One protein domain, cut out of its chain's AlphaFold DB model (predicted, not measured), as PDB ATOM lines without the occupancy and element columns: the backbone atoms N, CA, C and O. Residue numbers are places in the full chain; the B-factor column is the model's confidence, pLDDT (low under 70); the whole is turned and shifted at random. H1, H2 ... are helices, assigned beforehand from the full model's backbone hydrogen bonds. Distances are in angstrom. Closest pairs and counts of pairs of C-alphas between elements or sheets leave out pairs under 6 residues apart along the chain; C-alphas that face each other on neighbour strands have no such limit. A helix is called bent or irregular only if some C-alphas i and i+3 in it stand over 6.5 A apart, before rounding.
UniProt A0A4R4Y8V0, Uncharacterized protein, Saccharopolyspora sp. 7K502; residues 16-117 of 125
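This is residues 16 to 117 of the 125 residues of an uncharacterized protein of Saccharopolyspora sp. 7K502 (UniProt A0A4R4Y8V0). What does one see first? A long helix, H5, runs along one side of the domain with H1 beside it, and a helical hairpin of H3 and H4, with H3 kinked, makes the opposite side. H2 sits in the middle between H5 and H3. What is the make-up? The printed part has 102 residues with five named helices, H1 to H5 in chain order, and no named strand: all helix. It is compact and rounded, with a radius of gyration of the C-alphas of 12.8 A and spans of 36 by 29 by 22 A.

Where do the helices lie? H1 is residues 16 to 25, from C-alpha 16 at (143.608, 71.197, 204.028), H2 40 to 48, H3 52 to 68, 18.7 A long, and H4 76 to 88, 18.5 A. H5 is residues 94 to 117, 34.8 A long, ending at C-alpha 117 at (128.571, 67.834, 214.580). Is any irregular? H3 is, with a kink of 105 degrees near residue 60; C-alphas 57 and 60 are 9.3 A apart.

What touches H5? H1 touches its residues 97 to 108 alone, at a shallow tilt of 30 degrees, opposite ways; the closest C-alphas, of Gln 21 and Leu 104, are 6.2 A apart. H2 touches its residues 105 to 109 alone, at a steep tilt of 47 degrees, closest at the C-alphas of Arg 47 and Ser 105, 6.4 A. How does H3 stand? H3 only just touches H2, with residue 67 alone and 3 pairs of C-alphas within 8 A; the closest, of Ser 41 and Val 67, are 6.5 A apart. H3 and H4 touch as a hairpin, opposite ways at a shallow tilt of 11 degrees, with the C-alphas of Pro 52 and Ala 86 closest at 4.4 A. Are the backbones in order? Every O i to N i+4 pair is within hydrogen-bond range in H1, H2, H4 and H5, and 11 of 13 in H3.

How far does it reach? The C-alphas farthest apart are those of Leu 88 and Glu 117, 36.4 A. Are there cuts or long links? The printed part has no cut, and the link from H1 to H2, residues 26 to 39, is long. Is confidence low anywhere? No printed residue is under 70, and the mean pLDDT of the printed part is 92.5.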
ATOM      1  N   ASN A  16     142.394  71.016 204.823       91.75
ATOM      2  CA  ASN A  16     143.608  71.197 204.028       91.75
ATOM      3  C   ASN A  16     143.654  70.243 202.827       91.75
ATOM      4  O   ASN A  16     144.039  70.653 201.732       91.75
ATOM      5  N   GLN A  17     143.223  68.994 203.008       92.56
ATOM      6  CA  GLN A  17     143.124  68.018 201.924       92.56
ATOM      7  C   GLN A  17     142.126  68.465 200.850       92.56
ATOM      8  O   GLN A  17     142.460  68.464 199.666       92.56
ATOM      9  N   ILE A  18     140.948  68.939 201.260       94.06
ATOM     10  CA  ILE A  18     139.941  69.487 200.349       94.06
ATOM     11  C   ILE A  18     140.486  70.697 199.589       94.06
ATOM     12  O   ILE A  18     140.240  70.821 198.393       94.06
ATOM     13  N   HIS A  19     141.250  71.580 200.240       91.94
ATOM     14  CA  HIS A  19     141.902  72.694 199.548       91.94
ATOM     15  C   HIS A  19     142.854  72.218 198.447       91.94
ATOM     16  O   HIS A  19     142.799  72.753 197.342       91.94
ATOM     17  N   ALA A  20     143.686  71.212 198.729       91.69
ATOM     18  CA  ALA A  20     144.619  70.661 197.749       91.69
ATOM     19  C   ALA A  20     143.889  70.006 196.563       91.69
ATOM     20  O   ALA A  20     144.206  70.274 195.408       91.69
ATOM     21  N   GLN A  21     142.864  69.198 196.838       92.94
ATOM     22  CA  GLN A  21     142.045  68.564 195.800       92.94
ATOM     23  C   GLN A  21     141.277  69.590 194.967       92.94
ATOM     24  O   GLN A  21     141.170  69.457 193.749       92.94
ATOM     25  N   LEU A  22     140.748  70.629 195.617       92.56
ATOM     26  CA  LEU A  22     140.021  71.686 194.937       92.56
ATOM     27  C   LEU A  22     140.934  72.482 194.010       92.56
ATOM     28  O   LEU A  22     140.515  72.805 192.906       92.56
ATOM     29  N   ASP A  23     142.169  72.760 194.423       91.19
ATOM     30  CA  ASP A  23     143.147  73.414 193.552       91.19
ATOM     31  C   ASP A  23     143.527  72.529 192.355       91.19
ATOM     32  O   ASP A  23     143.756  73.031 191.262       91.19
ATOM     33  N   GLN A  24     143.490  71.203 192.517       91.00
ATOM     34  CA  GLN A  24     143.708  70.265 191.417       91.00
ATOM     35  C   GLN A  24     142.560  70.271 190.387       91.00
ATOM     36  O   GLN A  24     142.819  70.214 189.185       91.00
ATOM     37  N   VAL A  25     141.293  70.320 190.824       93.00
ATOM     38  CA  VAL A  25     140.125  70.249 189.913       93.00
ATOM     39  C   VAL A  25     139.636  71.611 189.427       93.00
ATOM     40  O   VAL A  25     139.084  71.717 188.331       93.00
ATOM     41  N   PHE A  26     139.824  72.649 190.235       93.62
ATOM     42  CA  PHE A  26     139.420  74.020 189.963       93.62
ATOM     43  C   PHE A  26     140.468  75.001 190.526       93.62
ATOM     44  O   PHE A  26     140.204  75.708 191.511       93.62
ATOM     45  N   PRO A  27     141.637  75.088 189.860       91.69
ATOM     46  CA  PRO A  27     142.733  75.955 190.269       91.69
ATOM     47  C   PRO A  27     142.295  77.392 190.567       91.69
ATOM     48  O   PRO A  27     141.571  78.016 189.784       91.69
ATOM     49  N   GLY A  28     142.742  77.928 191.703       90.75
ATOM     50  CA  GLY A  28     142.525  79.328 192.085       90.75
ATOM     51  C   GLY A  28     141.129  79.684 192.617       90.75
ATOM     52  O   GLY A  28     140.917  80.827 193.034       90.75
ATOM     53  N   LEU A  29     140.170  78.746 192.664       93.88
ATOM     54  CA  LEU A  29     138.831  79.018 193.207       93.88
ATOM     55  C   LEU A  29     138.886  79.443 194.681       93.88
ATOM     56  O   LEU A  29     138.204  80.384 195.087       93.88
ATOM     57  N   THR A  30     139.708  78.772 195.486       91.00
ATOM     58  CA  THR A  30     139.891  79.067 196.918       91.00
ATOM     59  C   THR A  30     140.391  80.493 197.142       91.00
ATOM     60  O   THR A  30     139.895  81.180 198.031       91.00
ATOM     61  N   GLY A  31     141.277  80.985 196.269       90.56
ATOM     62  CA  GLY A  31     141.794  82.358 196.278       90.56
ATOM     63  C   GLY A  31     140.726  83.435 196.046       90.56
ATOM     64  O   GLY A  31     140.949  84.608 196.343       90.56
ATOM     65  N   CYS A  32     139.528  83.063 195.583       92.69
ATOM     66  CA  CYS A  32     138.391  83.981 195.524       92.69
ATOM     67  C   CYS A  32     137.796  84.285 196.910       92.69
ATOM     68  O   CYS A  32     136.924  85.149 197.009       92.69
ATOM     69  N   TYR A  33     138.211  83.608 197.983       92.38
ATOM     70  CA  TYR A  33     137.568  83.676 199.293       92.38
ATOM     71  C   TYR A  33     138.568  83.964 200.414       92.38
ATOM     72  O   TYR A  33     139.511  83.214 200.621       92.38
ATOM     73  N   ALA A  34     138.313  85.015 201.201       84.69
ATOM     74  CA  ALA A  34     139.156  85.364 202.350       84.69
ATOM     75  C   ALA A  34     139.050  84.352 203.506       84.69
ATOM     76  O   ALA A  34     140.023  84.120 204.211       84.69
ATOM     77  N   HIS A  35     137.876  83.736 203.683       79.88
ATOM     78  CA  HIS A  35     137.584  82.792 204.773       79.88
ATOM     79  C   HIS A  35     137.596  81.322 204.317       79.88
ATOM     80  O   HIS A  35     137.069  80.452 205.004       79.88
ATOM     81  N   GLY A  36     138.152  81.035 203.131       84.94
ATOM     82  CA  GLY A  36     138.260  79.673 202.602       84.94
ATOM     83  C   GLY A  36     136.936  78.899 202.638       84.94
ATOM     84  O   GLY A  36     135.889  79.430 202.249       84.94
ATOM     85  N   LEU A  37     136.992  77.646 203.109       85.19
ATOM     86  CA  LEU A  37     135.862  76.707 203.125       85.19
ATOM     87  C   LEU A  37     134.690  77.139 204.012       85.19
ATOM     88  O   LEU A  37     133.600  76.601 203.862       85.19
ATOM     89  N   GLU A  38     134.849  78.120 204.897       85.50
ATOM     90  CA  GLU A  38     133.739  78.645 205.707       85.50
ATOM     91  C   GLU A  38     132.736  79.450 204.866       85.50
ATOM     92  O   GLU A  38     131.578  79.630 205.247       85.50
ATOM     93  N   ALA A  39     133.140  79.911 203.679       91.94
ATOM     94  CA  ALA A  39     132.256  80.648 202.797       91.94
ATOM     95  C   ALA A  39     131.147  79.743 202.233       91.94
ATOM     96  O   ALA A  39     131.380  78.897 201.371       91.94
ATOM     97  N   ALA A  40     129.896  79.998 202.630       92.19
ATOM     98  CA  ALA A  40     128.739  79.214 202.189       92.19
ATOM     99  C   ALA A  40     128.611  79.091 200.656       92.19
ATOM    100  O   ALA A  40     128.188  78.057 200.142       92.19
ATOM    101  N   SER A  41     128.990  80.131 199.901       94.12
ATOM    102  CA  SER A  41     128.946  80.078 198.430       94.12
ATOM    103  C   SER A  41     130.056  79.210 197.840       94.12
ATOM    104  O   SER A  41     129.808  78.555 196.830       94.12
ATOM    105  N   LEU A  42     131.226  79.146 198.484       94.69
ATOM    106  CA  LEU A  42     132.294  78.228 198.098       94.69
ATOM    107  C   LEU A  42     131.855  76.779 198.328       94.69
ATOM    108  O   LEU A  42     131.958  75.968 197.411       94.69
ATOM    109  N   ARG A  43     131.259  76.476 199.491       92.88
ATOM    110  CA  ARG A  43     130.723  75.135 199.790       92.88
ATOM    111  C   ARG A  43     129.680  74.684 198.768       92.88
ATOM    112  O   ARG A  43     129.726  73.553 198.295       92.88
ATOM    113  N   VAL A  44     128.774  75.580 198.366       95.06
ATOM    114  CA  VAL A  44     127.799  75.300 197.297       95.06
ATOM    115  C   VAL A  44     128.488  74.937 195.980       95.06
ATOM    116  O   VAL A  44     128.076  73.987 195.317       95.06
ATOM    117  N   ILE A  45     129.519  75.685 195.583       95.25
ATOM    118  CA  ILE A  45     130.241  75.424 194.333       95.25
ATOM    119  C   ILE A  45     130.969  74.084 194.415       95.25
ATOM    120  O   ILE A  45     130.804  73.265 193.521       95.25
ATOM    121  N   MET A  46     131.695  73.829 195.502       94.25
ATOM    122  CA  MET A  46     132.445  72.587 195.699       94.25
ATOM    123  C   MET A  46     131.559  71.347 195.711       94.25
ATOM    124  O   MET A  46     131.928  70.322 195.150       94.25
ATOM    125  N   ARG A  47     130.384  71.441 196.339       92.50
ATOM    126  CA  ARG A  47     129.445  70.324 196.433       92.50
ATOM    127  C   ARG A  47     128.749  70.042 195.106       92.50
ATOM    128  O   ARG A  47     128.552  68.890 194.746       92.50
ATOM    129  N   ASP A  48     128.333  71.091 194.397       93.62
ATOM    130  CA  ASP A  48     127.343  70.934 193.330       93.62
ATOM    131  C   ASP A  48     127.904  71.172 191.912       93.62
ATOM    132  O   ASP A  48     127.336  70.663 190.938       93.62
ATOM    133  N   ILE A  49     128.976  71.967 191.775       94.50
ATOM    134  CA  ILE A  49     129.644  72.324 190.504       94.50
ATOM    135  C   ILE A  49     131.170  72.586 190.639       94.50
ATOM    136  O   ILE A  49     131.636  73.637 190.194       94.50
ATOM    137  N   PRO A  50     131.978  71.662 191.192       93.12
ATOM    138  CA  PRO A  50     133.441  71.803 191.295       93.12
ATOM    139  C   PRO A  50     134.180  71.653 189.941       93.12
ATOM    140  O   PRO A  50     135.227  71.024 189.863       93.12
ATOM    141  N   ASP A  51     133.632  72.218 188.862       92.06
ATOM    142  CA  ASP A  51     134.159  72.128 187.497       92.06
ATOM    143  C   ASP A  51     134.260  73.538 186.872       92.06
ATOM    144  O   ASP A  51     133.223  74.192 186.651       92.06
ATOM    145  N   PRO A  52     135.478  74.014 186.537       94.69
ATOM    146  CA  PRO A  52     135.676  75.323 185.923       94.69
ATOM    147  C   PRO A  52     134.970  75.456 184.567       94.69
ATOM    148  O   PRO A  52     134.408  76.512 184.268       94.69
ATOM    149  N   ALA A  53     134.898  74.401 183.750       92.81
ATOM    150  CA  ALA A  53     134.217  74.448 182.457       92.81
ATOM    151  C   ALA A  53     132.699  74.617 182.625       92.81
ATOM    152  O   ALA A  53     132.041  75.326 181.855       92.81
ATOM    153  N   ARG A  54     132.108  73.995 183.648       94.38
ATOM    154  CA  ARG A  54     130.690  74.188 183.984       94.38
ATOM    155  C   ARG A  54     130.413  75.591 184.516       94.38
ATOM    156  O   ARG A  54     129.424  76.195 184.101       94.38
ATOM    157  N   VAL A  55     131.282  76.137 185.366       97.00
ATOM    158  CA  VAL A  55     131.162  77.523 185.849       97.00
ATOM    159  C   VAL A  55     131.305  78.533 184.711       97.00
ATOM    160  O   VAL A  55     130.491  79.451 184.604       97.00
ATOM    161  N   GLN A  56     132.267  78.329 183.810       96.00
ATOM    162  CA  GLN A  56     132.453  79.168 182.627       96.00
ATOM    163  C   GLN A  56     131.188  79.197 181.754       96.00
ATOM    164  O   GLN A  56     130.764  80.273 181.334       96.00
ATOM    165  N   ARG A  57     130.557  78.036 181.524       96.69
ATOM    166  CA  ARG A  57     129.308  77.922 180.748       96.69
ATOM    167  C   ARG A  57     128.112  78.605 181.410       96.69
ATOM    168  O   ARG A  57     127.266  79.143 180.704       96.69
ATOM    169  N   LEU A  58     128.019  78.583 182.742       97.56
ATOM    170  CA  LEU A  58     126.962  79.301 183.467       97.56
ATOM    171  C   LEU A  58     127.094  80.820 183.307       97.56
ATOM    172  O   LEU A  58     126.083  81.526 183.260       97.56
ATOM    173  N   GLY A  59     128.330  81.320 183.267       98.00
ATOM    174  CA  GLY A  59     128.615  82.747 183.307       98.00
ATOM    175  C   GLY A  59     128.180  83.400 184.624       98.00
ATOM    176  O   GLY A  59     127.685  82.754 185.551       98.00
ATOM    177  N   VAL A  60     128.368  84.717 184.714       98.44
ATOM    178  CA  VAL A  60     128.181  85.481 185.960       98.44
ATOM    179  C   VAL A  60     126.743  85.383 186.477       98.44
ATOM    180  O   VAL A  60     126.515  84.976 187.616       98.44
ATOM    181  N   GLU A  61     125.755  85.697 185.637       98.44
ATOM    182  CA  GLU A  61     124.344  85.685 186.046       98.44
ATOM    183  C   GLU A  61     123.837  84.266 186.339       98.44
ATOM    184  O   GLU A  61     123.077  84.058 187.291       98.44
ATOM    185  N   GLY A  62     124.288  83.274 185.562       98.38
ATOM    186  CA  GLY A  62     123.951  81.873 185.787       98.38
ATOM    187  C   GLY A  62     124.490  81.371 187.122       98.38
ATOM    188  O   GLY A  62     123.745  80.741 187.873       98.38
ATOM    189  N   LEU A  63     125.732  81.722 187.467       98.25
ATOM    190  CA  LEU A  63     126.331  81.373 188.754       98.25
ATOM    191  C   LEU A  63     125.586  82.050 189.915       98.25
ATOM    192  O   LEU A  63     125.227  81.378 190.883       98.25
ATOM    193  N   VAL A  64     125.266  83.348 189.809       98.38
ATOM    194  CA  VAL A  64     124.459  84.069 190.821       98.38
ATOM    195  C   VAL A  64     123.131  83.371 191.059       98.38
ATOM    196  O   VAL A  64     122.767  83.103 192.207       98.38
ATOM    197  N   LYS A  65     122.418  83.029 189.988       98.25
ATOM    198  CA  LYS A  65     121.143  82.320 190.081       98.25
ATOM    199  C   LYS A  65     121.310  80.922 190.676       98.25
ATOM    200  O   LYS A  65     120.491  80.508 191.494       98.25
ATOM    201  N   PHE A  66     122.360  80.206 190.285       98.12
ATOM    202  CA  PHE A  66     122.664  78.856 190.748       98.12
ATOM    203  C   PHE A  66     122.883  78.799 192.264       98.12
ATOM    204  O   PHE A  66     122.300  77.938 192.927       98.12
ATOM    205  N   VAL A  67     123.678  79.727 192.803       97.56
ATOM    206  CA  VAL A  67     123.983  79.803 194.239       97.56
ATOM    207  C   VAL A  67     122.761  80.274 195.032       97.56
ATOM    208  O   VAL A  67     122.409  79.670 196.043       97.56
ATOM    209  N   ARG A  68     122.026  81.277 194.526       97.50
ATOM    210  CA  ARG A  68     120.795  81.772 195.172       97.50
ATOM    211  C   ARG A  68     119.697  80.721 195.276       97.50
ATOM    212  O   ARG A  68     119.027  80.649 196.300       97.50
ATOM    213  N   ARG A  69     119.535  79.870 194.257       97.75
ATOM    214  CA  ARG A  69     118.588  78.737 194.283       97.75
ATOM    215  C   ARG A  69     118.886  77.719 195.387       97.75
ATOM    216  O   ARG A  69     118.019  76.918 195.705       97.75
ATOM    217  N   ARG A  70     120.085  77.759 195.971       96.44
ATOM    218  CA  ARG A  70     120.516  76.920 197.098       96.44
ATOM    219  C   ARG A  70     120.505  77.669 198.430       96.44
ATOM    220  O   ARG A  70     121.146  77.238 199.378       96.44
ATOM    221  N   GLY A  71     119.812  78.807 198.492       96.38
ATOM    222  CA  GLY A  71     119.629  79.586 199.718       96.38
ATOM    223  C   GLY A  71     120.817  80.467 200.105       96.38
ATOM    224  O   GLY A  71     120.759  81.140 201.128       96.38
ATOM    225  N   VAL A  72     121.880  80.519 199.296       96.44
ATOM    226  CA  VAL A  72     123.086  81.293 199.615       96.44
ATOM    227  C   VAL A  72     123.128  82.595 198.817       96.44
ATOM    228  O   VAL A  72     122.851  82.638 197.617       96.44
ATOM    229  N   ARG A  73     123.499  83.696 199.478       95.06
ATOM    230  CA  ARG A  73     123.696  84.982 198.800       95.06
ATOM    231  C   ARG A  73     125.005  84.971 198.015       95.06
ATOM    232  O   ARG A  73     126.042  84.548 198.514       95.06
ATOM    233  N   MET A  74     124.963  85.525 196.809       96.31
ATOM    234  CA  MET A  74     126.160  85.832 196.035       96.31
ATOM    235  C   MET A  74     126.001  87.178 195.333       96.31
ATOM    236  O   MET A  74     124.927  87.501 194.805       96.31
ATOM    237  N   THR A  75     127.073  87.965 195.368       96.38
ATOM    238  CA  THR A  75     127.167  89.259 194.693       96.38
ATOM    239  C   THR A  75     127.717  89.070 193.282       96.38
ATOM    240  O   THR A  75     128.483  88.141 193.021       96.38
ATOM    241  N   ARG A  76     127.342  89.966 192.363       97.38
ATOM    242  CA  ARG A  76     127.875  89.960 190.995       97.38
ATOM    243  C   ARG A  76     129.403  90.076 190.953       97.38
ATOM    244  O   ARG A  76     129.993  89.234 190.296       97.38
ATOM    245  N   PRO A  77     130.065  90.992 191.695       97.56
ATOM    246  CA  PRO A  77     131.527  91.070 191.687       97.56
ATOM    247  C   PRO A  77     132.208  89.758 192.089       97.56
ATOM    248  O   PRO A  77     133.172  89.346 191.452       97.56
ATOM    249  N   LYS A  78     131.673  89.055 193.101       97.00
ATOM    250  CA  LYS A  78     132.199  87.745 193.506       97.00
ATOM    251  C   LYS A  78     132.017  86.701 192.405       97.00
ATOM    252  O   LYS A  78     132.940  85.953 192.116       97.00
ATOM    253  N   ALA A  79     130.844  86.673 191.777       97.81
ATOM    254  CA  ALA A  79     130.566  85.766 190.673       97.81
ATOM    255  C   ALA A  79     131.455  86.045 189.450       97.81
ATOM    256  O   ALA A  79     131.960  85.104 188.849       97.81
ATOM    257  N   THR A  80     131.691  87.318 189.117       98.31
ATOM    258  CA  THR A  80     132.635  87.729 188.071       98.31
ATOM    259  C   THR A  80     134.029  87.206 188.372       98.31
ATOM    260  O   THR A  80     134.600  86.531 187.526       98.31
ATOM    261  N   GLN A  81     134.538  87.439 189.585       97.75
ATOM    262  CA  GLN A  81     135.851  86.944 190.002       97.75
ATOM    263  C   GLN A  81     135.979  85.429 189.778       97.75
ATOM    264  O   GLN A  81     136.919  84.984 189.132       97.75
ATOM    265  N   ILE A  82     134.996  84.651 190.238       97.44
ATOM    266  CA  ILE A  82     134.996  83.188 190.106       97.44
ATOM    267  C   ILE A  82     134.937  82.744 188.639       97.44
ATOM    268  O   ILE A  82     135.618  81.800 188.250       97.44
ATOM    269  N   VAL A  83     134.124  83.406 187.811       98.06
ATOM    270  CA  VAL A  83     134.007  83.073 186.383       98.06
ATOM    271  C   VAL A  83     135.292  83.406 185.628       98.06
ATOM    272  O   VAL A  83     135.687  82.624 184.768       98.06
ATOM    273  N   GLU A  84     135.970  84.509 185.950       97.44
ATOM    274  CA  GLU A  84     137.285  84.807 185.368       97.44
ATOM    275  C   GLU A  84     138.334  83.775 185.805       97.44
ATOM    276  O   GLU A  84     139.053  83.248 184.960       97.44
ATOM    277  N   THR A  85     138.358  83.382 187.082       96.38
ATOM    278  CA  THR A  85     139.206  82.274 187.555       96.38
ATOM    279  C   THR A  85     138.926  80.982 186.784       96.38
ATOM    280  O   THR A  85     139.854  80.318 186.332       96.38
ATOM    281  N   ALA A  86     137.654  80.653 186.548       95.88
ATOM    282  CA  ALA A  86     137.259  79.468 185.790       95.88
ATOM    283  C   ALA A  86     137.740  79.492 184.330       95.88
ATOM    284  O   ALA A  86     138.033  78.445 183.758       95.88
ATOM    285  N   ARG A  87     137.825  80.679 183.715       94.56
ATOM    286  CA  ARG A  87     138.353  80.840 182.351       94.56
ATOM    287  C   ARG A  87     139.858  80.612 182.276       94.56
ATOM    288  O   ARG A  87     140.330  80.130 181.254       94.56
ATOM    289  N   LEU A  88     140.582  80.981 183.330       93.38
ATOM    290  CA  LEU A  88     142.038  80.851 183.419       93.38
ATOM    291  C   LEU A  88     142.490  79.474 183.929       93.38
ATOM    292  O   LEU A  88     143.667  79.142 183.824       93.38
ATOM    293  N   ALA A  89     141.573  78.679 184.482       91.31
ATOM    294  CA  ALA A  89     141.878  77.378 185.057       91.31
ATOM    295  C   ALA A  89     142.408  76.391 184.002       91.31
ATOM    296  O   ALA A  89     141.746  76.096 183.000       91.31
ATOM    297  N   LEU A  90     143.594  75.839 184.268       82.06
ATOM    298  CA  LEU A  90     144.138  74.716 183.510       82.06
ATOM    299  C   LEU A  90     143.310  73.462 183.800       82.06
ATOM    300  O   LEU A  90     142.953  73.190 184.945       82.06
ATOM    301  N   ARG A  91     142.981  72.712 182.747       78.31
ATOM    302  CA  ARG A  91     142.095  71.548 182.836       78.31
ATOM    303  C   ARG A  91     142.915  70.268 182.924       78.31
ATOM    304  O   ARG A  91     143.852  70.083 182.152       78.31
ATOM    305  N   LEU A  92     142.514  69.379 183.827       78.75
ATOM    306  CA  LEU A  92     142.964  67.989 183.824       78.75
ATOM    307  C   LEU A  92     142.408  67.253 182.597       78.75
ATOM    308  O   LEU A  92     141.386  67.651 182.030       78.75
ATOM    309  N   ALA A  93     143.054  66.148 182.224       82.88
ATOM    310  CA  ALA A  93     142.448  65.177 181.320       82.88
ATOM    311  C   ALA A  93     141.119  64.667 181.908       82.88
ATOM    312  O   ALA A  93     140.974  64.557 183.126       82.88
ATOM    313  N   GLU A  94     140.141  64.361 181.055       80.69
ATOM    314  CA  GLU A  94     138.762  64.065 181.479       80.69
ATOM    315  C   GLU A  94     138.669  62.885 182.463       80.69
ATOM    316  O   GLU A  94     137.930  62.950 183.446       80.69
ATOM    317  N   THR A  95     139.476  61.840 182.253       82.50
ATOM    318  CA  THR A  95     139.556  60.671 183.143       82.50
ATOM    319  C   THR A  95     140.090  61.029 184.527       82.50
ATOM    320  O   THR A  95     139.508  60.630 185.537       82.50
ATOM    321  N   ASP A  96     141.155  61.828 184.583       86.31
ATOM    322  CA  ASP A  96     141.778  62.257 185.839       86.31
ATOM    323  C   ASP A  96     140.868  63.234 186.587       86.31
ATOM    324  O   ASP A  96     140.769  63.198 187.813       86.31
ATOM    325  N   HIS A  97     140.144  64.071 185.839       85.75
ATOM    326  CA  HIS A  97     139.165  64.995 186.389       85.75
ATOM    327  C   HIS A  97     138.013  64.251 187.070       85.75
ATOM    328  O   HIS A  97     137.670  64.574 188.204       85.75
ATOM    329  N   ALA A  98     137.448  63.223 186.430       87.56
ATOM    330  CA  ALA A  98     136.358  62.437 187.008       87.56
ATOM    331  C   ALA A  98     136.772  61.731 188.311       87.56
ATOM    332  O   ALA A  98     136.027  61.757 189.293       87.56
ATOM    333  N   ALA A  99     137.973  61.143 188.346       89.81
ATOM    334  CA  ALA A  99     138.503  60.506 189.549       89.81
ATOM    335  C   ALA A  99     138.730  61.523 190.680       89.81
ATOM    336  O   ALA A  99     138.287  61.304 191.809       89.81
ATOM    337  N   ALA A 100     139.354  62.664 190.374       90.56
ATOM    338  CA  ALA A 100     139.596  63.725 191.349       90.56
ATOM    339  C   ALA A 100     138.286  64.315 191.902       90.56
ATOM    340  O   ALA A 100     138.170  64.550 193.105       90.56
ATOM    341  N   LEU A 101     137.268  64.482 191.051       90.56
ATOM    342  CA  LEU A 101     135.934  64.921 191.456       90.56
ATOM    343  C   LEU A 101     135.246  63.942 192.412       90.56
ATOM    344  O   LEU A 101     134.601  64.380 193.364       90.56
ATOM    345  N   ALA A 102     135.375  62.633 192.180       91.44
ATOM    346  CA  ALA A 102     134.777  61.622 193.050       91.44
ATOM    347  C   ALA A 102     135.375  61.666 194.464       91.44
ATOM    348  O   ALA A 102     134.633  61.649 195.448       91.44
ATOM    349  N   VAL A 103     136.704  61.784 194.562       92.62
ATOM    350  CA  VAL A 103     137.399  61.903 195.852       92.62
ATOM    351  C   VAL A 103     137.015  63.207 196.552       92.62
ATOM    352  O   VAL A 103     136.590  63.170 197.706       92.62
ATOM    353  N   LEU A 104     137.066  64.341 195.843       93.38
ATOM    354  CA  LEU A 104     136.661  65.635 196.396       93.38
ATOM    355  C   LEU A 104     135.219  65.594 196.917       93.38
ATOM    356  O   LEU A 104     134.942  66.085 198.007       93.38
ATOM    357  N   SER A 105     134.291  64.994 196.168       92.44
ATOM    358  CA  SER A 105     132.891  64.896 196.586       92.44
ATOM    359  C   SER A 105     132.721  64.100 197.881       92.44
ATOM    360  O   SER A 105     131.877  64.465 198.703       92.44
ATOM    361  N   ALA A 106     133.482  63.020 198.066       93.19
ATOM    362  CA  ALA A 106     133.443  62.225 199.290       93.19
ATOM    363  C   ALA A 106     133.985  63.019 200.488       93.19
ATOM    364  O   ALA A 106     133.343  63.067 201.540       93.19
ATOM    365  N   ASP A 107     135.111  63.708 200.305       94.00
ATOM    366  CA  ASP A 107     135.738  64.502 201.362       94.00
ATOM    367  C   ASP A 107     134.887  65.722 201.745       94.00
ATOM    368  O   ASP A 107     134.721  66.012 202.930       94.00
ATOM    369  N   VAL A 108     134.257  66.391 200.774       93.12
ATOM    370  CA  VAL A 108     133.304  67.489 201.026       93.12
ATOM    371  C   VAL A 108     132.086  67.006 201.816       93.12
ATOM    372  O   VAL A 108     131.650  67.693 202.740       93.12
ATOM    373  N   ALA A 109     131.560  65.815 201.513       92.31
ATOM    374  CA  ALA A 109     130.457  65.235 202.278       92.31
ATOM    375  C   ALA A 109     130.862  64.922 203.730       92.31
ATOM    376  O   ALA A 109     130.098  65.202 204.657       92.31
ATOM    377  N   LEU A 110     132.073  64.390 203.941       91.94
ATOM    378  CA  LEU A 110     132.621  64.152 205.277       91.94
ATOM    379  C   LEU A 110     132.839  65.466 206.042       91.94
ATOM    380  O   LEU A 110     132.512  65.552 207.226       91.94
ATOM    381  N   TYR A 111     133.342  66.499 205.369       91.50
ATOM    382  CA  TYR A 111     133.553  67.820 205.955       91.50
ATOM    383  C   TYR A 111     132.239  68.452 206.415       91.50
ATOM    384  O   TYR A 111     132.149  68.895 207.557       91.50
ATOM    385  N   ASP A 112     131.197  68.423 205.578       89.75
ATOM    386  CA  ASP A 112     129.867  68.931 205.934       89.75
ATOM    387  C   ASP A 112     129.247  68.168 207.118       89.75
ATOM    388  O   ASP A 112     128.535  68.761 207.931       89.75
ATOM    389  N   ALA A 113     129.494  66.859 207.235       89.38
ATOM    390  CA  ALA A 113     129.041  66.070 208.381       89.38
ATOM    391  C   ALA A 113     129.775  66.480 209.670       89.38
ATOM    392  O   ALA A 113     129.133  66.770 210.681       89.38
ATOM    393  N   LEU A 114     131.108  66.573 209.622       87.31
ATOM    394  CA  LEU A 114     131.927  66.958 210.773       87.31
ATOM    395  C   LEU A 114     131.666  68.398 211.234       87.31
ATOM    396  O   LEU A 114     131.604  68.642 212.437       87.31
ATOM    397  N   ASP A 115     131.486  69.337 210.304       87.12
ATOM    398  CA  ASP A 115     131.177  70.741 210.603       87.12
ATOM    399  C   ASP A 115     129.869  70.865 211.400       87.12
ATOM    400  O   ASP A 115     129.835  71.519 212.443       87.12
ATOM    401  N   LYS A 116     128.815  70.147 210.983       86.44
ATOM    402  CA  LYS A 116     127.526  70.105 211.695       86.44
ATOM    403  C   LYS A 116     127.658  69.532 213.101       86.44
ATOM    404  O   LYS A 116     127.119  70.088 214.054       86.44
ATOM    405  N   GLU A 117     128.381  68.425 213.255       85.06
ATOM    406  CA  GLU A 117     128.571  67.834 214.580       85.06
ATOM    407  C   GLU A 117     129.389  68.744 215.513       85.06
ATOM    408  O   GLU A 117     129.153  68.765 216.725       85.06
TER     409      GLU A 117